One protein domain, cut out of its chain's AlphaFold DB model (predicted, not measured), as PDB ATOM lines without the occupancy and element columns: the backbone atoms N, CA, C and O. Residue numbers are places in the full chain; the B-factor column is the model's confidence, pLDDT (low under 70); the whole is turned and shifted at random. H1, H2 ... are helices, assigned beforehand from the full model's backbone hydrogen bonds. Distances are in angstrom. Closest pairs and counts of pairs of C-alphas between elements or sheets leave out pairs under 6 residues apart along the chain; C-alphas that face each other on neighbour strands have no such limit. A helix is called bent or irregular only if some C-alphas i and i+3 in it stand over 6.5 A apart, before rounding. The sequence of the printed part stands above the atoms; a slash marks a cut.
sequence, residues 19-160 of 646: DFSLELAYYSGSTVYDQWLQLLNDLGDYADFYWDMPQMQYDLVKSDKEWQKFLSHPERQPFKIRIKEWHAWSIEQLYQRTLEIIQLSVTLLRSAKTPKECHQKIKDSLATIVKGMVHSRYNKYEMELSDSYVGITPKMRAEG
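AT A GLANCE: This is residues 19 to 160 of the 646 residues of an uncharacterized protein of Candidatus Dojkabacteria bacterium CG_4_10_14_0_2_um_filter_Dojkabacteria_WS6_41_15 (UniProt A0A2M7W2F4). Two long helices, H6 and H2, run side by side the same way and make the long axis, and H5 folds back on the H6a arm of H6, so that H2, H5 and H6a form a three-helix up-and-down bundle. H1 crosses the first part of H2 at one end; the short H3 and H7 sit toward the other end, and a long link leads from H3 back to H4, near the start of H5. The printed part has 142 residues with seven named helices, H1 to H7 in chain order, and no named strand; the class is all helix. It is only just loose, close to compact, with a radius of gyration of the C-alphas of 17.6 A, and elongated, spanning 53 by 32 by 23 A.

HOW THE PARTS SIT: H6, residues 116 to 149, was assigned as one helix by its hydrogen bonds but is bent: C-alphas 137 and 140 are 6.7 A apart, and its arms H6a, residues 116 to 137, and H6b, residues 140 to 149, stand at a shallow tilt of 31 degrees. H6a touches H2, residues 32 to 60, the same way at a shallow tilt of 28 degrees; their closest C-alphas, of Trp 51 and Ser 136, are 3.7 A apart. H6b only just touches H2, with 3 pairs of C-alphas within 8 A, the closest those of Pro 54 and Lys 140 at 6.6 A. H5, residues 91 to 109, forms a helical hairpin with H6a, opposite ways at a shallow tilt of 26 degrees, closest at the C-alphas of Leu 109 and His 119, 6.1 A apart. H2 and H5 are close but not clearly touching, at a steep tilt of 45 degrees. H1, residues 19 to 24, touches residues 32 to 39 of H2 about perpendicular, at 79 degrees, with the C-alphas of Leu 24 and Gln 35 closest at 5.7 A. H3, residues 64 to 71, and H7, residues 154 to 158, are close but not clearly touching, the C-alphas of Asp 64 and Ala 158 being closest at 5.1 A. H4, residues 84 to 88, is close to but not clearly touching H5, the closest C-alphas being those of Trp 86 and Leu 94, 7.0 A apart. Each O i to N i+4 pair is within hydrogen-bond range in H3, H5, H6b and H7, against 23 of 25 in H2, 15 of 18 in H6a, 1 of 2 in H1 and 0 of 1 in H4, where 2 of 2 O i to N i+3 pairs are.

IN THESE COORDINATES: H1 begins at C-alpha 19, (-18.050, -15.480, -6.334), and is irregular, C-alphas 19 and 22 being 7.8 A apart. From first to last C-alpha H2 measures 42.1 A, H6a 31.4 A, H5 26.4 A and H6b 14.1 A. H6a begins at C-alpha 116, (-18.739, -39.321, -6.222), and H7 ends at C-alpha 158, (-47.812, -9.778, 18.491).

THE WHOLE: The two C-alphas farthest apart, of Ser 30 and Gly 151, are 54.9 A apart. The printed part has no cut, and the link from H3 to H4, residues 72 to 83, is long. Mean pLDDT of the printed part is 83.9; residue 112 alone is under 70.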
ATOM      1  N   ASP A  19     -17.018 -16.367  -6.869       81.12
ATOM      2  CA  ASP A  19     -18.050 -15.480  -6.334       81.12
ATOM      3  C   ASP A  19     -18.386 -15.778  -4.865       81.12
ATOM      4  O   ASP A  19     -18.992 -14.935  -4.221       81.12
ATOM      5  N   PHE A  20     -17.936 -16.921  -4.327       85.88
ATOM      6  CA  PHE A  20     -18.101 -17.347  -2.928       85.88
ATOM      7  C   PHE A  20     -16.768 -17.440  -2.170       85.88
ATOM      8  O   PHE A  20     -16.671 -18.054  -1.110       85.88
ATOM      9  N   SER A  21     -15.685 -16.903  -2.740       82.88
ATOM     10  CA  SER A  21     -14.337 -17.082  -2.185       82.88
ATOM     11  C   SER A  21     -14.154 -16.440  -0.807       82.88
ATOM     12  O   SER A  21     -13.367 -16.946  -0.009       82.88
ATOM     13  N   LEU A  22     -14.896 -15.368  -0.518       84.00
ATOM     14  CA  LEU A  22     -14.900 -14.716   0.791       84.00
ATOM     15  C   LEU A  22     -15.639 -15.568   1.826       84.00
ATOM     16  O   LEU A  22     -15.114 -15.792   2.911       84.00
ATOM     17  N   GLU A  23     -16.802 -16.112   1.476       89.12
ATOM     18  CA  GLU A  23     -17.562 -17.022   2.335       89.12
ATOM     19  C   GLU A  23     -16.776 -18.292   2.649       89.12
ATOM     20  O   GLU A  23     -16.687 -18.714   3.798       89.12
ATOM     21  N   LEU A  24     -16.149 -18.890   1.637       89.38
ATOM     22  CA  LEU A  24     -15.405 -20.134   1.806       89.38
ATOM     23  C   LEU A  24     -14.159 -19.969   2.683       89.38
ATOM     24  O   LEU A  24     -13.708 -20.945   3.283       89.38
ATOM     25  N   ALA A  25     -13.629 -18.748   2.814       87.81
ATOM     26  CA  ALA A  25     -12.509 -18.454   3.704       87.81
ATOM     27  C   ALA A  25     -12.855 -18.635   5.196       87.81
ATOM     28  O   ALA A  25     -11.944 -18.801   6.007       87.81
ATOM     29  N   TYR A  26     -14.144 -18.660   5.560       88.69
ATOM     30  CA  TYR A  26     -14.606 -18.925   6.929       88.69
ATOM     31  C   TYR A  26     -14.506 -20.397   7.345       88.69
ATOM     32  O   TYR A  26     -14.605 -20.708   8.534       88.69
ATOM     33  N   TYR A  27     -14.295 -21.306   6.392       89.12
ATOM     34  CA  TYR A  27     -14.276 -22.742   6.641       89.12
ATOM     35  C   TYR A  27     -12.879 -23.313   6.400       89.12
ATOM     36  O   TYR A  27     -12.233 -23.063   5.380       89.12
ATOM     37  N   SER A  28     -12.402 -24.124   7.342       83.19
ATOM     38  CA  SER A  28     -11.148 -24.862   7.202       83.19
ATOM     39  C   SER A  28     -11.378 -26.126   6.378       83.19
ATOM     40  O   SER A  28     -12.211 -26.945   6.752       83.19
ATOM     41  N   GLY A  29     -10.630 -26.349   5.302       77.56
ATOM     42  CA  GLY A  29     -10.757 -27.572   4.512       77.56
ATOM     43  C   GLY A  29      -9.517 -27.848   3.676       77.56
ATOM     44  O   GLY A  29      -8.824 -26.921   3.260       77.56
ATOM     45  N   SER A  30      -9.238 -29.128   3.421       78.12
ATOM     46  CA  SER A  30      -8.161 -29.539   2.510       78.12
ATOM     47  C   SER A  30      -8.446 -29.154   1.059       78.12
ATOM     48  O   SER A  30      -7.523 -29.002   0.258       78.12
ATOM     49  N   THR A  31      -9.723 -28.992   0.711       84.50
ATOM     50  CA  THR A  31     -10.178 -28.618  -0.624       84.50
ATOM     51  C   THR A  31     -11.329 -27.613  -0.566       84.50
ATOM     52  O   THR A  31     -12.068 -27.538   0.414       84.50
ATOM     53  N   VAL A  32     -11.545 -26.897  -1.674       83.75
ATOM     54  CA  VAL A  32     -12.704 -26.001  -1.865       83.75
ATOM     55  C   VAL A  32     -14.036 -26.754  -1.721       83.75
ATOM     56  O   VAL A  32     -15.021 -26.179  -1.276       83.75
ATOM     57  N   TYR A  33     -14.071 -28.052  -2.047       84.81
ATOM     58  CA  TYR A  33     -15.264 -28.879  -1.852       84.81
ATOM     59  C   TYR A  33     -15.555 -29.139  -0.373       84.81
ATOM     60  O   TYR A  33     -16.719 -29.134   0.010       84.81
ATOM     61  N   ASP A  34     -14.527 -29.320   0.456       83.31
ATOM     62  CA  ASP A  34     -14.704 -29.508   1.901       83.31
ATOM     63  C   ASP A  34     -15.238 -28.230   2.555       83.31
ATOM     64  O   ASP A  34     -16.128 -28.286   3.400       83.31
ATOM     65  N   GLN A  35     -14.722 -27.075   2.124       88.50
ATOM     66  CA  GLN A  35     -15.207 -25.766   2.562       88.50
ATOM     67  C   GLN A  35     -16.656 -25.542   2.121       88.50
ATOM     68  O   GLN A  35     -17.479 -25.086   2.910       88.50
ATOM     69  N   TRP A  36     -16.987 -25.922   0.884       90.56
ATOM     70  CA  TRP A  36     -18.349 -25.834   0.363       90.56
ATOM     71  C   TRP A  36     -19.324 -26.722   1.135       90.56
ATOM     72  O   TRP A  36     -20.396 -26.270   1.509       90.56
ATOM     73  N   LEU A  37     -18.953 -27.972   1.420       87.62
ATOM     74  CA  LEU A  37     -19.780 -28.880   2.217       87.62
ATOM     75  C   LEU A  37     -20.026 -28.341   3.630       87.62
ATOM     76  O   LEU A  37     -21.136 -28.451   4.137       87.62
ATOM     77  N   GLN A  38     -19.019 -27.727   4.254       88.56
ATOM     78  CA  GLN A  38     -19.204 -27.094   5.559       88.56
ATOM     79  C   GLN A  38     -20.135 -25.886   5.490       88.56
ATOM     80  O   GLN A  38     -20.977 -25.754   6.369       88.56
ATOM     81  N   LEU A  39     -20.034 -25.056   4.447       91.50
ATOM     82  CA  LEU A  39     -20.988 -23.973   4.199       91.50
ATOM     83  C   LEU A  39     -22.416 -24.508   4.041       91.50
ATOM     84  O   LEU A  39     -23.340 -23.962   4.633       91.50
ATOM     85  N   LEU A  40     -22.604 -25.589   3.280       89.81
ATOM     86  CA  LEU A  40     -23.925 -26.193   3.108       89.81
ATOM     87  C   LEU A  40     -24.488 -26.743   4.427       89.81
ATOM     88  O   LEU A  40     -25.662 -26.533   4.713       89.81
ATOM     89  N   ASN A  41     -23.666 -27.398   5.250       85.56
ATOM     90  CA  ASN A  41     -24.101 -27.878   6.565       85.56
ATOM     91  C   ASN A  41     -24.485 -26.718   7.496       85.56
ATOM     92  O   ASN A  41     -25.524 -26.765   8.142       85.56
ATOM     93  N   ASP A  42     -23.671 -25.663   7.523       87.75
ATOM     94  CA  ASP A  42     -23.896 -24.460   8.330       87.75
ATOM     95  C   ASP A  42     -25.190 -23.733   7.918       87.75
ATOM     96  O   ASP A  42     -25.955 -23.263   8.758       87.75
ATOM     97  N   LEU A  43     -25.473 -23.699   6.612       88.19
ATOM     98  CA  LEU A  43     -26.730 -23.204   6.056       88.19
ATOM     99  C   LEU A  43     -27.927 -24.091   6.392       88.19
ATOM    100  O   LEU A  43     -28.998 -23.557   6.659       88.19
ATOM    101  N   GLY A  44     -27.761 -25.415   6.365       85.44
ATOM    102  CA  GLY A  44     -28.800 -26.364   6.767       85.44
ATOM    103  C   GLY A  44     -29.191 -26.169   8.231       85.44
ATOM    104  O   GLY A  44     -30.357 -25.917   8.518       85.44
ATOM    105  N   ASP A  45     -28.200 -26.156   9.127       83.25
ATOM    106  CA  ASP A  45     -28.399 -25.937  10.566       83.25
ATOM    107  C   ASP A  45     -29.054 -24.565  10.849       83.25
ATOM    108  O   ASP A  45     -29.934 -24.444  11.706       83.25
ATOM    109  N   TYR A  46     -28.666 -23.524  10.102       85.56
ATOM    110  CA  TYR A  46     -29.301 -22.204  10.168       85.56
ATOM    111  C   TYR A  46     -30.754 -22.233   9.679       85.56
ATOM    112  O   TYR A  46     -31.642 -21.710  10.349       85.56
ATOM    113  N   ALA A  47     -31.014 -22.846   8.526       81.75
ATOM    114  CA  ALA A  47     -32.345 -22.911   7.941       81.75
ATOM    115  C   ALA A  47     -33.329 -23.691   8.825       81.75
ATOM    116  O   ALA A  47     -34.452 -23.237   9.018       81.75
ATOM    117  N   ASP A  48     -32.916 -24.809   9.422       78.56
ATOM    118  CA  ASP A  48     -33.784 -25.586  10.313       78.56
ATOM    119  C   ASP A  48     -34.211 -24.764  11.538       78.56
ATOM    120  O   ASP A  48     -35.397 -24.716  11.875       78.56
ATOM    121  N   PHE A  49     -33.276 -24.033  12.162       78.62
ATOM    122  CA  PHE A  49     -33.595 -23.175  13.307       78.62
ATOM    123  C   PHE A  49     -34.602 -22.074  12.942       78.62
ATOM    124  O   PHE A  49     -35.576 -21.836  13.660       78.62
ATOM    125  N   TYR A  50     -34.384 -21.389  11.820       78.38
ATOM    126  CA  TYR A  50     -35.236 -20.273  11.406       78.38
ATOM    127  C   TYR A  50     -36.597 -20.707  10.855       78.38
ATOM    128  O   TYR A  50     -37.509 -19.882  10.801       78.38
ATOM    129  N   TRP A  51     -36.759 -21.979  10.499       76.50
ATOM    130  CA  TRP A  51     -38.044 -22.563  10.130       76.50
ATOM    131  C   TRP A  51     -38.888 -22.858  11.357       76.50
ATOM    132  O   TRP A  51     -40.065 -22.488  11.429       76.50
ATOM    133  N   ASP A  52     -38.258 -23.508  12.324       77.31
ATOM    134  CA  ASP A  52     -38.940 -24.089  13.458       77.31
ATOM    135  C   ASP A  52     -39.463 -23.028  14.433       77.31
ATOM    136  O   ASP A  52     -40.565 -23.124  14.978       77.31
ATOM    137  N   MET A  53     -38.701 -21.955  14.618       77.19
ATOM    138  CA  MET A  53     -39.006 -20.936  15.617       77.19
ATOM    139  C   MET A  53     -40.250 -20.089  15.296       77.19
ATOM    140  O   MET A  53     -41.087 -19.929  16.186       77.19
ATOM    141  N   PRO A  54     -40.464 -19.584  14.066       75.62
ATOM    142  CA  PRO A  54     -41.726 -18.945  13.694       75.62
ATOM    143  C   PRO A  54     -42.936 -19.882  13.806       75.62
ATOM    144  O   PRO A  54     -43.969 -19.452  14.318       75.62
ATOM    145  N   GLN A  55     -42.801 -21.158  13.401       77.69
ATOM    146  CA  GLN A  55     -43.857 -22.170  13.580       77.69
ATOM    147  C   GLN A  55     -44.232 -22.319  15.033       77.69
ATOM    148  O   GLN A  55     -45.399 -22.226  15.394       77.69
ATOM    149  N   MET A  56     -43.225 -22.481  15.874       77.81
ATOM    150  CA  MET A  56     -43.414 -22.629  17.296       77.81
ATOM    151  C   MET A  56     -44.029 -21.377  17.926       77.81
ATOM    152  O   MET A  56     -44.914 -21.500  18.761       77.81
ATOM    153  N   GLN A  57     -43.626 -20.166  17.531       78.56
ATOM    154  CA  GLN A  57     -44.263 -18.943  18.026       78.56
ATOM    155  C   GLN A  57     -45.751 -18.899  17.648       78.56
ATOM    156  O   GLN A  57     -46.598 -18.589  18.493       78.56
ATOM    157  N   TYR A  58     -46.062 -19.232  16.393       78.19
ATOM    158  CA  TYR A  58     -47.421 -19.262  15.860       78.19
ATOM    159  C   TYR A  58     -48.298 -20.289  16.582       78.19
ATOM    160  O   TYR A  58     -49.366 -19.943  17.096       78.19
ATOM    161  N   ASP A  59     -47.788 -21.516  16.693       75.38
ATOM    162  CA  ASP A  59     -48.421 -22.661  17.340       75.38
ATOM    163  C   ASP A  59     -48.420 -22.573  18.861       75.38
ATOM    164  O   ASP A  59     -48.979 -23.451  19.493       75.38
ATOM    165  N   LEU A  60     -47.788 -21.581  19.484       74.62
ATOM    166  CA  LEU A  60     -47.850 -21.377  20.935       74.62
ATOM    167  C   LEU A  60     -48.671 -20.165  21.331       74.62
ATOM    168  O   LEU A  60     -48.877 -19.946  22.528       74.62
ATOM    169  N   VAL A  61     -49.107 -19.369  20.349       75.81
ATOM    170  CA  VAL A  61     -49.914 -18.168  20.585       75.81
ATOM    171  C   VAL A  61     -49.208 -17.213  21.569       75.81
ATOM    172  O   VAL A  61     -49.819 -16.530  22.384       75.81
ATOM    173  N   LYS A  62     -47.875 -17.160  21.519       78.56
ATOM    174  CA  LYS A  62     -47.091 -16.290  22.401       78.56
ATOM    175  C   LYS A  62     -47.069 -14.874  21.849       78.56
ATOM    176  O   LYS A  62     -46.751 -14.676  20.677       78.56
ATOM    177  N   SER A  63     -47.310 -13.898  22.723       85.25
ATOM    178  CA  SER A  63     -46.974 -12.507  22.418       85.25
ATOM    179  C   SER A  63     -45.480 -12.375  22.112       85.25
ATOM    180  O   SER A  63     -44.665 -13.165  22.596       85.25
ATOM    181  N   ASP A  64     -45.083 -11.334  21.385       88.25
ATOM    182  CA  ASP A  64     -43.672 -11.070  21.088       88.25
ATOM    183  C   ASP A  64     -42.849 -10.960  22.373       88.25
ATOM    184  O   ASP A  64     -41.736 -11.471  22.456       88.25
ATOM    185  N   LYS A  65     -43.412 -10.366  23.429       89.81
ATOM    186  CA  LYS A  65     -42.746 -10.266  24.733       89.81
ATOM    187  C   LYS A  65     -42.509 -11.640  25.367       89.81
ATOM    188  O   LYS A  65     -41.423 -11.900  25.889       89.81
ATOM    189  N   GLU A  66     -43.512 -12.513  25.353       86.31
ATOM    190  CA  GLU A  66     -43.376 -13.880  25.864       86.31
ATOM    191  C   GLU A  66     -42.434 -14.711  25.006       86.31
ATOM    192  O   GLU A  66     -41.700 -15.539  25.542       86.31
ATOM    193  N   TRP A  67     -42.430 -14.471  23.698       85.44
ATOM    194  CA  TRP A  67     -41.527 -15.108  22.760       85.44
ATOM    195  C   TRP A  67     -40.076 -14.680  22.979       85.44
ATOM    196  O   TRP A  67     -39.199 -15.528  23.096       85.44
ATOM    197  N   GLN A  68     -39.807 -13.387  23.167       87.69
ATOM    198  CA  GLN A  68     -38.468 -12.906  23.518       87.69
ATOM    199  C   GLN A  68     -37.996 -13.478  24.860       87.69
ATOM    200  O   GLN A  68     -36.853 -13.912  24.988       87.69
ATOM    201  N   LYS A  69     -38.886 -13.563  25.858       85.75
ATOM    202  CA  LYS A  69     -38.575 -14.248  27.122       85.75
ATOM    203  C   LYS A  69     -38.294 -15.736  26.895       85.75
ATOM    204  O   LYS A  69     -37.362 -16.270  27.489       85.75
ATOM    205  N   PHE A  70     -39.072 -16.397  26.044       81.12
ATOM    206  CA  PHE A  70     -38.866 -17.796  25.685       81.12
ATOM    207  C   PHE A  70     -37.493 -18.016  25.036       81.12
ATOM    208  O   PHE A  70     -36.768 -18.912  25.462       81.12
ATOM    209  N   LEU A  71     -37.111 -17.158  24.088       82.25
ATOM    210  CA  LEU A  71     -35.818 -17.178  23.408       82.25
ATOM    211  C   LEU A  71     -34.646 -16.825  24.322       82.25
ATOM    212  O   LEU A  71     -33.549 -17.318  24.102       82.25
ATOM    213  N   SER A  72     -34.861 -16.008  25.360       83.88
ATOM    214  CA  SER A  72     -33.797 -15.554  26.271       83.88
ATOM    215  C   SER A  72     -33.118 -16.672  27.070       83.88
ATOM    216  O   SER A  72     -32.055 -16.449  27.646       83.88
ATOM    217  N   HIS A  73     -33.689 -17.880  27.086       83.00
ATOM    218  CA  HIS A  73     -33.032 -19.040  27.677       83.00
ATOM    219  C   HIS A  73     -31.710 -19.332  26.934       83.00
ATOM    220  O   HIS A  73     -31.738 -19.422  25.704       83.00
ATOM    221  N   PRO A  74     -30.569 -19.525  27.625       77.94
ATOM    222  CA  PRO A  74     -29.273 -19.748  26.973       77.94
ATOM    223  C   PRO A  74     -29.297 -20.897  25.961       77.94
ATOM    224  O   PRO A  74     -28.795 -20.774  24.847       77.94
ATOM    225  N   GLU A  75     -29.980 -21.989  26.299       74.25
ATOM    226  CA  GLU A  75     -30.079 -23.151  25.415       74.25
ATOM    227  C   GLU A  75     -30.970 -22.935  24.185       74.25
ATOM    228  O   GLU A  75     -30.937 -23.772  23.296       74.25
ATOM    229  N   ARG A  76     -31.744 -21.841  24.112       78.50
ATOM    230  CA  ARG A  76     -32.670 -21.516  23.003       78.50
ATOM    231  C   ARG A  76     -32.192 -20.366  22.134       78.50
ATOM    232  O   ARG A  76     -32.908 -19.919  21.240       78.50
ATOM    233  N   GLN A  77     -30.989 -19.876  22.407       81.38
ATOM    234  CA  GLN A  77     -30.379 -18.861  21.573       81.38
ATOM    235  C   GLN A  77     -30.145 -19.421  20.162       81.38
ATOM    236  O   GLN A  77     -29.659 -20.553  20.030       81.38
ATOM    237  N   PRO A  78     -30.462 -18.628  19.123       79.06
ATOM    238  CA  PRO A  78     -30.424 -19.064  17.736       79.06
ATOM    239  C   PRO A  78     -29.050 -19.535  17.301       79.06
ATOM    240  O   PRO A  78     -28.035 -18.935  17.668       79.06
ATOM    241  N   PHE A  79     -29.035 -20.570  16.460       84.88
ATOM    242  CA  PHE A  79     -27.834 -20.911  15.718       84.88
ATOM    243  C   PHE A  79     -27.366 -19.708  14.892       84.88
ATOM    244  O   PHE A  79     -28.163 -19.011  14.259       84.88
ATOM    245  N   LYS A  80     -26.057 -19.454  14.910       85.56
ATOM    246  CA  LYS A  80     -25.434 -18.391  14.126       85.56
ATOM    247  C   LYS A  80     -24.529 -19.023  13.090       85.56
ATOM    248  O   LYS A  80     -23.574 -19.707  13.453       85.56
ATOM    249  N   ILE A  81     -24.796 -18.712  11.826       87.69
ATOM    250  CA  ILE A  81     -23.928 -19.099  10.719       87.69
ATOM    251  C   ILE A  81     -22.496 -18.597  10.963       87.69
ATOM    252  O   ILE A  81     -22.290 -17.544  11.566       87.69
ATOM    253  N   ARG A  82     -21.473 -19.319  10.513       89.62
ATOM    254  CA  ARG A  82     -20.067 -18.953  10.756       89.62
ATOM    255  C   ARG A  82     -19.622 -17.701  10.004       89.62
ATOM    256  O   ARG A  82     -18.694 -17.030  10.460       89.62
ATOM    257  N   ILE A  83     -20.271 -17.376   8.887       89.94
ATOM    258  CA  ILE A  83     -19.967 -16.189   8.079       89.94
ATOM    259  C   ILE A  83     -20.428 -14.940   8.838       89.94
ATOM    260  O   ILE A  83     -21.623 -14.685   8.980       89.94
ATOM    261  N   LYS A  84     -19.481 -14.155   9.355       88.19
ATOM    262  CA  LYS A  84     -19.788 -13.035  10.262       88.19
ATOM    263  C   LYS A  84     -20.505 -11.883   9.563       88.19
ATOM    264  O   LYS A  84     -21.364 -11.246  10.163       88.19
ATOM    265  N   GLU A  85     -20.175 -11.613   8.304       88.12
ATOM    266  CA  GLU A  85     -20.772 -10.533   7.510       88.12
ATOM    267  C   GLU A  85     -22.278 -10.725   7.340       88.12
ATOM    268  O   GLU A  85     -23.034  -9.756   7.282       88.12
ATOM    269  N   TRP A  86     -22.713 -11.982   7.309       90.06
ATOM    270  CA  TRP A  86     -24.103 -12.370   7.130       90.06
ATOM    271  C   TRP A  86     -24.959 -12.095   8.369       90.06
ATOM    272  O   TRP A  86     -26.175 -12.003   8.260       90.06
ATOM    273  N   HIS A  87     -24.360 -11.878   9.545       89.00
ATOM    274  CA  HIS A  87     -25.115 -11.550  10.766       89.00
ATOM    275  C   HIS A  87     -25.790 -10.180  10.693       89.00
ATOM    276  O   HIS A  87     -26.740  -9.927  11.429       89.00
ATOM    277  N   ALA A  88     -25.291  -9.294   9.829       88.06
ATOM    278  CA  ALA A  88     -25.869  -7.976   9.589       88.06
ATOM    279  C   ALA A  88     -26.888  -7.966   8.437       88.06
ATOM    280  O   ALA A  88     -27.500  -6.931   8.173       88.06
ATOM    281  N   TRP A  89     -27.039  -9.078   7.717       89.38
ATOM    282  CA  TRP A  89     -27.933  -9.160   6.571       89.38
ATOM    283  C   TRP A  89     -29.384  -9.319   7.011       89.38
ATOM    284  O   TRP A  89     -29.695  -9.917   8.041       89.38
ATOM    285  N   SER A  90     -30.297  -8.805   6.191       86.50
ATOM    286  CA  SER A  90     -31.711  -9.128   6.330       86.50
ATOM    287  C   SER A  90     -31.967 -10.594   5.965       86.50
ATOM    288  O   SER A  90     -31.211 -11.210   5.210       86.50
ATOM    289  N   ILE A  91     -33.084 -11.146   6.451       80.56
ATOM    290  CA  ILE A  91     -33.534 -12.498   6.075       80.56
ATOM    291  C   ILE A  91     -33.656 -12.624   4.550       80.56
ATOM    292  O   ILE A  91     -33.286 -13.650   3.995       80.56
ATOM    293  N   GLU A  92     -34.113 -11.570   3.869       84.94
ATOM    294  CA  GLU A  92     -34.232 -11.554   2.409       84.94
ATOM    295  C   GLU A  92     -32.861 -11.629   1.721       84.94
ATOM    296  O   GLU A  92     -32.678 -12.410   0.797       84.94
ATOM    297  N   GLN A  93     -31.864 -10.880   2.201       89.31
ATOM    298  CA  GLN A  93     -30.505 -10.945   1.650       89.31
ATOM    299  C   GLN A  93     -29.887 -12.340   1.826       89.31
ATOM    300  O   GLN A  93     -29.287 -12.873   0.893       89.31
ATOM    301  N   LEU A  94     -30.068 -12.951   3.002       87.88
ATOM    302  CA  LEU A  94     -29.613 -14.319   3.271       87.88
ATOM    303  C   LEU A  94     -30.334 -15.340   2.393       87.88
ATOM    304  O   LEU A  94     -29.701 -16.259   1.874       87.88
ATOM    305  N   TYR A  95     -31.640 -15.162   2.199       87.81
ATOM    306  CA  TYR A  95     -32.458 -16.013   1.344       87.81
ATOM    307  C   TYR A  95     -31.955 -15.986  -0.105       87.81
ATOM    308  O   TYR A  95     -31.619 -17.037  -0.648       87.81
ATOM    309  N   GLN A  96     -31.777 -14.794  -0.687       88.94
ATOM    310  CA  GLN A  96     -31.265 -14.642  -2.053       88.94
ATOM    311  C   GLN A  96     -29.871 -15.257  -2.218       88.94
ATOM    312  O   GLN A  96     -29.631 -16.030  -3.144       88.94
ATOM    313  N   ARG A  97     -28.957 -15.016  -1.270       90.44
ATOM    314  CA  ARG A  97     -27.622 -15.632  -1.324       90.44
ATOM    315  C   ARG A  97     -27.672 -17.154  -1.209       90.44
ATOM    316  O   ARG A  97     -26.885 -17.849  -1.847       90.44
ATOM    317  N   THR A  98     -28.605 -17.686  -0.423       90.12
ATOM    318  CA  THR A  98     -28.806 -19.134  -0.301       90.12
ATOM    319  C   THR A  98     -29.349 -19.734  -1.602       90.12
ATOM    320  O   THR A  98     -28.905 -20.812  -1.988       90.12
ATOM    321  N   LEU A  99     -30.230 -19.034  -2.330       90.69
ATOM    322  CA  LEU A  99     -30.684 -19.458  -3.663       90.69
ATOM    323  C   LEU A  99     -29.521 -19.565  -4.664       90.69
ATOM    324  O   LEU A  99     -29.418 -20.557  -5.389       90.69
ATOM    325  N   GLU A 100     -28.586 -18.612  -4.655       91.38
ATOM    326  CA  GLU A 100     -27.375 -18.677  -5.486       91.38
ATOM    327  C   GLU A 100     -26.491 -19.890  -5.119       91.38
ATOM    328  O   GLU A 100     -25.948 -20.577  -5.992       91.38
ATOM    329  N   ILE A 101     -26.382 -20.206  -3.824       91.94
ATOM    330  CA  ILE A 101     -25.660 -21.387  -3.321       91.94
ATOM    331  C   ILE A 101     -26.348 -22.685  -3.747       91.94
ATOM    332  O   ILE A 101     -25.668 -23.635  -4.155       91.94
ATOM    333  N   ILE A 102     -27.683 -22.736  -3.704       91.38
ATOM    334  CA  ILE A 102     -28.474 -23.860  -4.220       91.38
ATOM    335  C   ILE A 102     -28.184 -24.042  -5.710       91.38
ATOM    336  O   ILE A 102     -27.803 -25.137  -6.125       91.38
ATOM    337  N   GLN A 103     -28.264 -22.971  -6.504       92.06
ATOM    338  CA  GLN A 103     -28.025 -23.016  -7.947       92.06
ATOM    339  C   GLN A 103     -26.629 -23.542  -8.290       92.06
ATOM    340  O   GLN A 103     -26.466 -24.409  -9.163       92.06
ATOM    341  N   LEU A 104     -25.605 -23.060  -7.582       90.38
ATOM    342  CA  LEU A 104     -24.246 -23.552  -7.756       90.38
ATOM    343  C   LEU A 104     -24.129 -25.026  -7.344       90.38
ATOM    344  O   LEU A 104     -23.537 -25.828  -8.070       90.38
ATOM    345  N   SER A 105     -24.726 -25.420  -6.226       90.94
ATOM    346  CA  SER A 105     -24.667 -26.800  -5.736       90.94
ATOM    347  C   SER A 105     -25.378 -27.783  -6.669       90.94
ATOM    348  O   SER A 105     -24.820 -28.834  -6.988       90.94
ATOM    349  N   VAL A 106     -26.543 -27.424  -7.213       90.31
ATOM    350  CA  VAL A 106     -27.235 -28.198  -8.259       90.31
ATOM    351  C   VAL A 106     -26.367 -28.304  -9.514       90.31
ATOM    352  O   VAL A 106     -26.212 -29.375 -10.106       90.31
ATOM    353  N   THR A 107     -25.721 -27.206  -9.898       88.19
ATOM    354  CA  THR A 107     -24.774 -27.179 -11.017       88.19
ATOM    355  C   THR A 107     -23.572 -28.110 -10.789       88.19
ATOM    356  O   THR A 107     -23.040 -28.683 -11.747       88.19
ATOM    357  N   LEU A 108     -23.127 -28.279  -9.541       85.50
ATOM    358  CA  LEU A 108     -22.097 -29.250  -9.167       85.50
ATOM    359  C   LEU A 108     -22.634 -30.684  -9.220       85.50
ATOM    360  O   LEU A 108     -21.947 -31.543  -9.776       85.50
ATOM    361  N   LEU A 109     -23.855 -30.945  -8.742       84.81
ATOM    362  CA  LEU A 109     -24.500 -32.261  -8.849       84.81
ATOM    363  C   LEU A 109     -24.656 -32.708 -10.311       84.81
ATOM    364  O   LEU A 109     -24.438 -33.867 -10.646       84.81
ATOM    365  N   ARG A 110     -24.955 -31.790 -11.230       84.12
ATOM    366  CA  ARG A 110     -25.063 -32.111 -12.665       84.12
ATOM    367  C   ARG A 110     -23.703 -32.276 -13.353       84.12
ATOM    368  O   ARG A 110     -23.630 -32.685 -14.511       84.12
ATOM    369  N   SER A 111     -22.600 -31.956 -12.673       81.00
ATOM    370  CA  SER A 111     -21.265 -32.036 -13.256       81.00
ATOM    371  C   SER A 111     -20.653 -33.426 -13.109       81.00
ATOM    372  O   SER A 111     -20.343 -33.872 -12.008       81.00
ATOM    373  N   ALA A 112     -20.308 -34.051 -14.239       67.19
ATOM    374  CA  ALA A 112     -19.534 -35.299 -14.276       67.19
ATOM    375  C   ALA A 112     -18.132 -35.194 -13.629       67.19
ATOM    376  O   ALA A 112     -17.445 -36.200 -13.468       67.19
ATOM    377  N   LYS A 113     -17.681 -33.977 -13.298       73.31
ATOM    378  CA  LYS A 113     -16.373 -33.698 -12.689       73.31
ATOM    379  C   LYS A 113     -16.414 -33.637 -11.157       73.31
ATOM    380  O   LYS A 113     -15.352 -33.490 -10.552       73.31
ATOM    381  N   THR A 114     -17.594 -33.710 -10.542       72.69
ATOM    382  CA  THR A 114     -17.750 -33.719  -9.082       72.69
ATOM    383  C   THR A 114     -17.369 -35.098  -8.530       72.69
ATOM    384  O   THR A 114     -17.785 -36.110  -9.100       72.69
ATOM    385  N   PRO A 115     -16.549 -35.183  -7.465       77.12
ATOM    386  CA  PRO A 115     -16.217 -36.466  -6.850       77.12
ATOM    387  C   PRO A 115     -17.476 -37.191  -6.359       77.12
ATOM    388  O   PRO A 115     -18.322 -36.583  -5.704       77.12
ATOM    389  N   LYS A 116     -17.575 -38.501  -6.618       76.38
ATOM    390  CA  LYS A 116     -18.739 -39.321  -6.222       76.38
ATOM    391  C   LYS A 116     -19.033 -39.264  -4.719       76.38
ATOM    392  O   LYS A 116     -20.191 -39.279  -4.322       76.38
ATOM    393  N   GLU A 117     -17.992 -39.181  -3.897       72.69
ATOM    394  CA  GLU A 117     -18.103 -39.079  -2.436       72.69
ATOM    395  C   GLU A 117     -18.705 -37.739  -1.988       72.69
ATOM    396  O   GLU A 117     -19.423 -37.681  -0.993       72.69
ATOM    397  N   CYS A 118     -18.467 -36.663  -2.745       77.00
ATOM    398  CA  CYS A 118     -19.062 -35.353  -2.487       77.00
ATOM    399  C   CYS A 118     -20.502 -35.276  -2.998       77.00
ATOM    400  O   CYS A 118     -21.302 -34.540  -2.437       77.00
ATOM    401  N   HIS A 119     -20.839 -36.027  -4.050       81.00
ATOM    402  CA  HIS A 119     -22.165 -36.016  -4.673       81.00
ATOM    403  C   HIS A 119     -23.284 -36.288  -3.672       81.00
ATOM    404  O   HIS A 119     -24.228 -35.509  -3.591       81.00
ATOM    405  N   GLN A 120     -23.157 -37.366  -2.894       79.00
ATOM    406  CA  GLN A 120     -24.171 -37.732  -1.907       79.00
ATOM    407  C   GLN A 120     -24.239 -36.699  -0.775       79.00
ATOM    408  O   GLN A 120     -25.322 -36.243  -0.440       79.00
ATOM    409  N   LYS A 121     -23.090 -36.223  -0.277       81.19
ATOM    410  CA  LYS A 121     -23.042 -35.201   0.783       81.19
ATOM    411  C   LYS A 121     -23.660 -33.864   0.355       81.19
ATOM    412  O   LYS A 121     -24.427 -33.278   1.111       81.19
ATOM    413  N   ILE A 122     -23.362 -33.391  -0.861       86.00
ATOM    414  CA  ILE A 122     -23.969 -32.173  -1.427       86.00
ATOM    415  C   ILE A 122     -25.478 -32.365  -1.559       86.00
ATOM    416  O   ILE A 122     -26.237 -31.464  -1.227       86.00
ATOM    417  N   LYS A 123     -25.911 -33.536  -2.031       84.19
ATOM    418  CA  LYS A 123     -27.324 -33.875  -2.183       84.19
ATOM    419  C   LYS A 123     -28.067 -33.862  -0.844       84.19
ATOM    420  O   LYS A 123     -29.111 -33.227  -0.763       84.19
ATOM    421  N   ASP A 124     -27.520 -34.501   0.185       80.00
ATOM    422  CA  ASP A 124     -28.135 -34.558   1.519       80.00
ATOM    423  C   ASP A 124     -28.197 -33.162   2.164       80.00
ATOM    424  O   ASP A 124     -29.228 -32.759   2.710       80.00
ATOM    425  N   SER A 125     -27.131 -32.371   2.005       83.69
ATOM    426  CA  SER A 125     -27.102 -30.986   2.494       83.69
ATOM    427  C   SER A 125     -28.104 -30.106   1.744       83.69
ATOM    428  O   SER A 125     -28.835 -29.334   2.354       83.69
ATOM    429  N   LEU A 126     -28.199 -30.245   0.415       86.31
ATOM    430  CA  LEU A 126     -29.174 -29.508  -0.388       86.31
ATOM    431  C   LEU A 126     -30.610 -29.893  -0.067       86.31
ATOM    432  O   LEU A 126     -31.462 -29.016  -0.059       86.31
ATOM    433  N   ALA A 127     -30.890 -31.170   0.189       82.94
ATOM    434  CA  ALA A 127     -32.217 -31.601   0.608       82.94
ATOM    435  C   ALA A 127     -32.632 -30.901   1.912       82.94
ATOM    436  O   ALA A 127     -33.760 -30.424   2.015       82.94
ATOM    437  N   THR A 128     -31.696 -30.778   2.857       80.44
ATOM    438  CA  THR A 128     -31.893 -30.067   4.129       80.44
ATOM    439  C   THR A 128     -32.113 -28.574   3.901       80.44
ATOM    440  O   THR A 128     -33.121 -28.040   4.344       80.44
ATOM    441  N   ILE A 129     -31.249 -27.911   3.123       86.56
ATOM    442  CA  ILE A 129     -31.383 -26.477   2.822       86.56
ATOM    443  C   ILE A 129     -32.691 -26.198   2.078       86.56
ATOM    444  O   ILE A 129     -33.457 -25.351   2.509       86.56
ATOM    445  N   VAL A 130     -32.978 -26.901   0.977       84.81
ATOM    446  CA  VAL A 130     -34.192 -26.675   0.174       84.81
ATOM    447  C   VAL A 130     -35.445 -26.888   1.018       84.81
ATOM    448  O   VAL A 130     -36.378 -26.096   0.906       84.81
ATOM    449  N   LYS A 131     -35.454 -27.906   1.890       78.31
ATOM    450  CA  LYS A 131     -36.532 -28.104   2.857       78.31
ATOM    451  C   LYS A 131     -36.583 -26.926   3.828       78.31
ATOM    452  O   LYS A 131     -37.545 -26.179   3.774       78.31
ATOM    453  N   GLY A 132     -35.564 -26.730   4.662       78.25
ATOM    454  CA  GLY A 132     -35.572 -25.787   5.781       78.25
ATOM    455  C   GLY A 132     -35.673 -24.316   5.374       78.25
ATOM    456  O   GLY A 132     -36.345 -23.543   6.046       78.25
ATOM    457  N   MET A 133     -35.066 -23.896   4.265       77.38
ATOM    458  CA  MET A 133     -34.978 -22.480   3.887       77.38
ATOM    459  C   MET A 133     -36.244 -21.979   3.179       77.38
ATOM    460  O   MET A 133     -36.743 -20.908   3.534       77.38
ATOM    461  N   VAL A 134     -36.819 -22.764   2.258       76.31
ATOM    462  CA  VAL A 134     -38.133 -22.457   1.656       76.31
ATOM    463  C   VAL A 134     -39.188 -22.414   2.747       76.31
ATOM    464  O   VAL A 134     -39.936 -21.446   2.872       76.31
ATOM    465  N   HIS A 135     -39.190 -23.451   3.575       76.06
ATOM    466  CA  HIS A 135     -40.024 -23.537   4.752       76.06
ATOM    467  C   HIS A 135     -39.849 -22.283   5.625       76.06
ATOM    468  O   HIS A 135     -40.814 -21.551   5.803       76.06
ATOM    469  N   SER A 136     -38.637 -21.940   6.077       73.56
ATOM    470  CA  SER A 136     -38.360 -20.744   6.898       73.56
ATOM    471  C   SER A 136     -38.924 -19.453   6.327       73.56
ATOM    472  O   SER A 136     -39.536 -18.660   7.047       73.56
ATOM    473  N   ARG A 137     -38.703 -19.219   5.031       79.62
ATOM    474  CA  ARG A 137     -39.120 -17.981   4.374       79.62
ATOM    475  C   ARG A 137     -40.636 -17.887   4.276       79.62
ATOM    476  O   ARG A 137     -41.188 -16.813   4.525       79.62
ATOM    477  N   TYR A 138     -41.281 -18.987   3.893       83.56
ATOM    478  CA  TYR A 138     -42.680 -18.996   3.483       83.56
ATOM    479  C   TYR A 138     -43.662 -19.460   4.550       83.56
ATOM    480  O   TYR A 138     -44.844 -19.149   4.428       83.56
ATOM    481  N   ASN A 139     -43.201 -20.086   5.634       79.88
ATOM    482  CA  ASN A 139     -44.072 -20.452   6.751       79.88
ATOM    483  C   ASN A 139     -44.783 -19.252   7.342       79.88
ATOM    484  O   ASN A 139     -45.987 -19.255   7.564       79.88
ATOM    485  N   LYS A 140     -44.006 -18.188   7.567       79.25
ATOM    486  CA  LYS A 140     -44.525 -16.947   8.118       79.25
ATOM    487  C   LYS A 140     -45.623 -16.377   7.221       79.25
ATOM    488  O   LYS A 140     -46.625 -15.892   7.729       79.25
ATOM    489  N   TYR A 141     -45.470 -16.489   5.903       83.00
ATOM    490  CA  TYR A 141     -46.507 -16.071   4.966       83.00
ATOM    491  C   TYR A 141     -47.739 -16.977   5.020       83.00
ATOM    492  O   TYR A 141     -48.850 -16.464   5.062       83.00
ATOM    493  N   GLU A 142     -47.577 -18.301   5.073       84.12
ATOM    494  CA  GLU A 142     -48.699 -19.242   5.227       84.12
ATOM    495  C   GLU A 142     -49.499 -18.982   6.520       84.12
ATOM    496  O   GLU A 142     -50.734 -18.981   6.521       84.12
ATOM    497  N   MET A 143     -48.801 -18.675   7.611       82.44
ATOM    498  CA  MET A 143     -49.380 -18.265   8.892       82.44
ATOM    499  C   MET A 143     -50.132 -16.944   8.814       82.44
ATOM    500  O   MET A 143     -51.245 -16.837   9.318       82.44
ATOM    501  N   GLU A 144     -49.542 -15.931   8.179       84.38
ATOM    502  CA  GLU A 144     -50.173 -14.624   7.981       84.38
ATOM    503  C   GLU A 144     -51.425 -14.732   7.098       84.38
ATOM    504  O   GLU A 144     -52.429 -14.068   7.369       84.38
ATOM    505  N   LEU A 145     -51.404 -15.601   6.079       86.88
ATOM    506  CA  LEU A 145     -52.579 -15.929   5.266       86.88
ATOM    507  C   LEU A 145     -53.667 -16.590   6.119       86.88
ATOM    508  O   LEU A 145     -54.822 -16.162   6.082       86.88
ATOM    509  N   SER A 146     -53.284 -17.573   6.937       84.88
ATOM    510  CA  SER A 146     -54.193 -18.267   7.855       84.88
ATOM    511  C   SER A 146     -54.822 -17.307   8.871       84.88
ATOM    512  O   SER A 146     -56.032 -17.349   9.088       84.88
ATOM    513  N   ASP A 147     -54.036 -16.387   9.432       87.19
ATOM    514  CA  ASP A 147     -54.502 -15.351  10.359       87.19
ATOM    515  C   ASP A 147     -55.472 -14.388   9.690       87.19
ATOM    516  O   ASP A 147     -56.571 -14.155  10.197       87.19
ATOM    517  N   SER A 148     -55.103 -13.880   8.516       88.06
ATOM    518  CA  SER A 148     -55.944 -12.986   7.724       88.06
ATOM    519  C   SER A 148     -57.288 -13.632   7.381       88.06
ATOM    520  O   SER A 148     -58.342 -13.000   7.512       88.06
ATOM    521  N   TYR A 149     -57.283 -14.922   7.034       87.31
ATOM    522  CA  TYR A 149     -58.494 -15.681   6.729       87.31
ATOM    523  C   TYR A 149     -59.496 -15.699   7.889       87.31
ATOM    524  O   TYR A 149     -60.704 -15.543   7.665       87.31
ATOM    525  N   VAL A 150     -58.999 -15.807   9.126       86.44
ATOM    526  CA  VAL A 150     -59.811 -15.739  10.349       86.44
ATOM    527  C   VAL A 150     -59.856 -14.339  10.976       86.44
ATOM    528  O   VAL A 150     -60.352 -14.191  12.087       86.44
ATOM    529  N   GLY A 151     -59.390 -13.292  10.290       89.75
ATOM    530  CA  GLY A 151     -59.443 -11.899  10.753       89.75
ATOM    531  C   GLY A 151     -58.501 -11.549  11.910       89.75
ATOM    532  O   GLY A 151     -58.722 -10.545  12.587       89.75
ATOM    533  N   ILE A 152     -57.477 -12.360  12.162       88.75
ATOM    534  CA  ILE A 152     -56.411 -12.058  13.117       88.75
ATOM    535  C   ILE A 152     -55.428 -11.090  12.456       88.75
ATOM    536  O   ILE A 152     -54.976 -11.295  11.332       88.75
ATOM    537  N   THR A 153     -55.104 -10.006  13.157       90.25
ATOM    538  CA  THR A 153     -54.164  -8.990  12.658       90.25
ATOM    539  C   THR A 153     -52.749  -9.234  13.188       90.25
ATOM    540  O   THR A 153     -52.601  -9.792  14.280       90.25
ATOM    541  N   PRO A 154     -51.697  -8.723  12.513       88.62
ATOM    542  CA  PRO A 154     -50.327  -8.798  13.026       88.62
ATOM    543  C   PRO A 154     -50.183  -8.231  14.443       88.62
ATOM    544  O   PRO A 154     -49.433  -8.761  15.255       88.62
ATOM    545  N   LYS A 155     -50.953  -7.183  14.770       90.81
ATOM    546  CA  LYS A 155     -50.987  -6.602  16.116       90.81
ATOM    547  C   LYS A 155     -51.560  -7.581  17.146       90.81
ATOM    548  O   LYS A 155     -50.955  -7.772  18.193       90.81
ATOM    549  N   MET A 156     -52.694  -8.217  16.846       89.44
ATOM    550  CA  MET A 156     -53.300  -9.214  17.740       89.44
ATOM    551  C   MET A 156     -52.355 -10.392  17.985       89.44
ATOM    552  O   MET A 156     -52.205 -10.825  19.126       89.44
ATOM    553  N   ARG A 157     -51.672 -10.858  16.931       85.88
ATOM    554  CA  ARG A 157     -50.655 -11.913  17.014       85.88
ATOM    555  C   ARG A 157     -49.481 -11.501  17.907       85.88
ATOM    556  O   ARG A 157     -49.146 -12.235  18.831       85.88
ATOM    557  N   ALA A 158     -48.913 -10.316  17.685       87.50
ATOM    558  CA  ALA A 158     -47.812  -9.778  18.491       87.50
ATOM    559  C   ALA A 158     -48.180  -9.608  19.977       87.50
ATOM    560  O   ALA A 158     -47.322  -9.699  20.854       87.50
ATOM    561  N   GLU A 159     -49.461  -9.390  20.281       88.00
ATOM    562  CA  GLU A 159     -49.984  -9.289  21.646       88.00
ATOM    563  C   GLU A 159     -50.392 -10.643  22.260       88.00
ATOM    564  O   GLU A 159     -50.708 -10.683  23.445       88.00
ATOM    565  N   GLY A 160     -50.379 -11.745  21.497       80.56
ATOM    566  CA  GLY A 160     -50.847 -13.064  21.956       80.56
ATOM    567  C   GLY A 160     -52.376 -13.179  22.084       80.56
ATOM    568  O   GLY A 160     -52.892 -14.080  22.741       80.56
TER     569      GLY A 160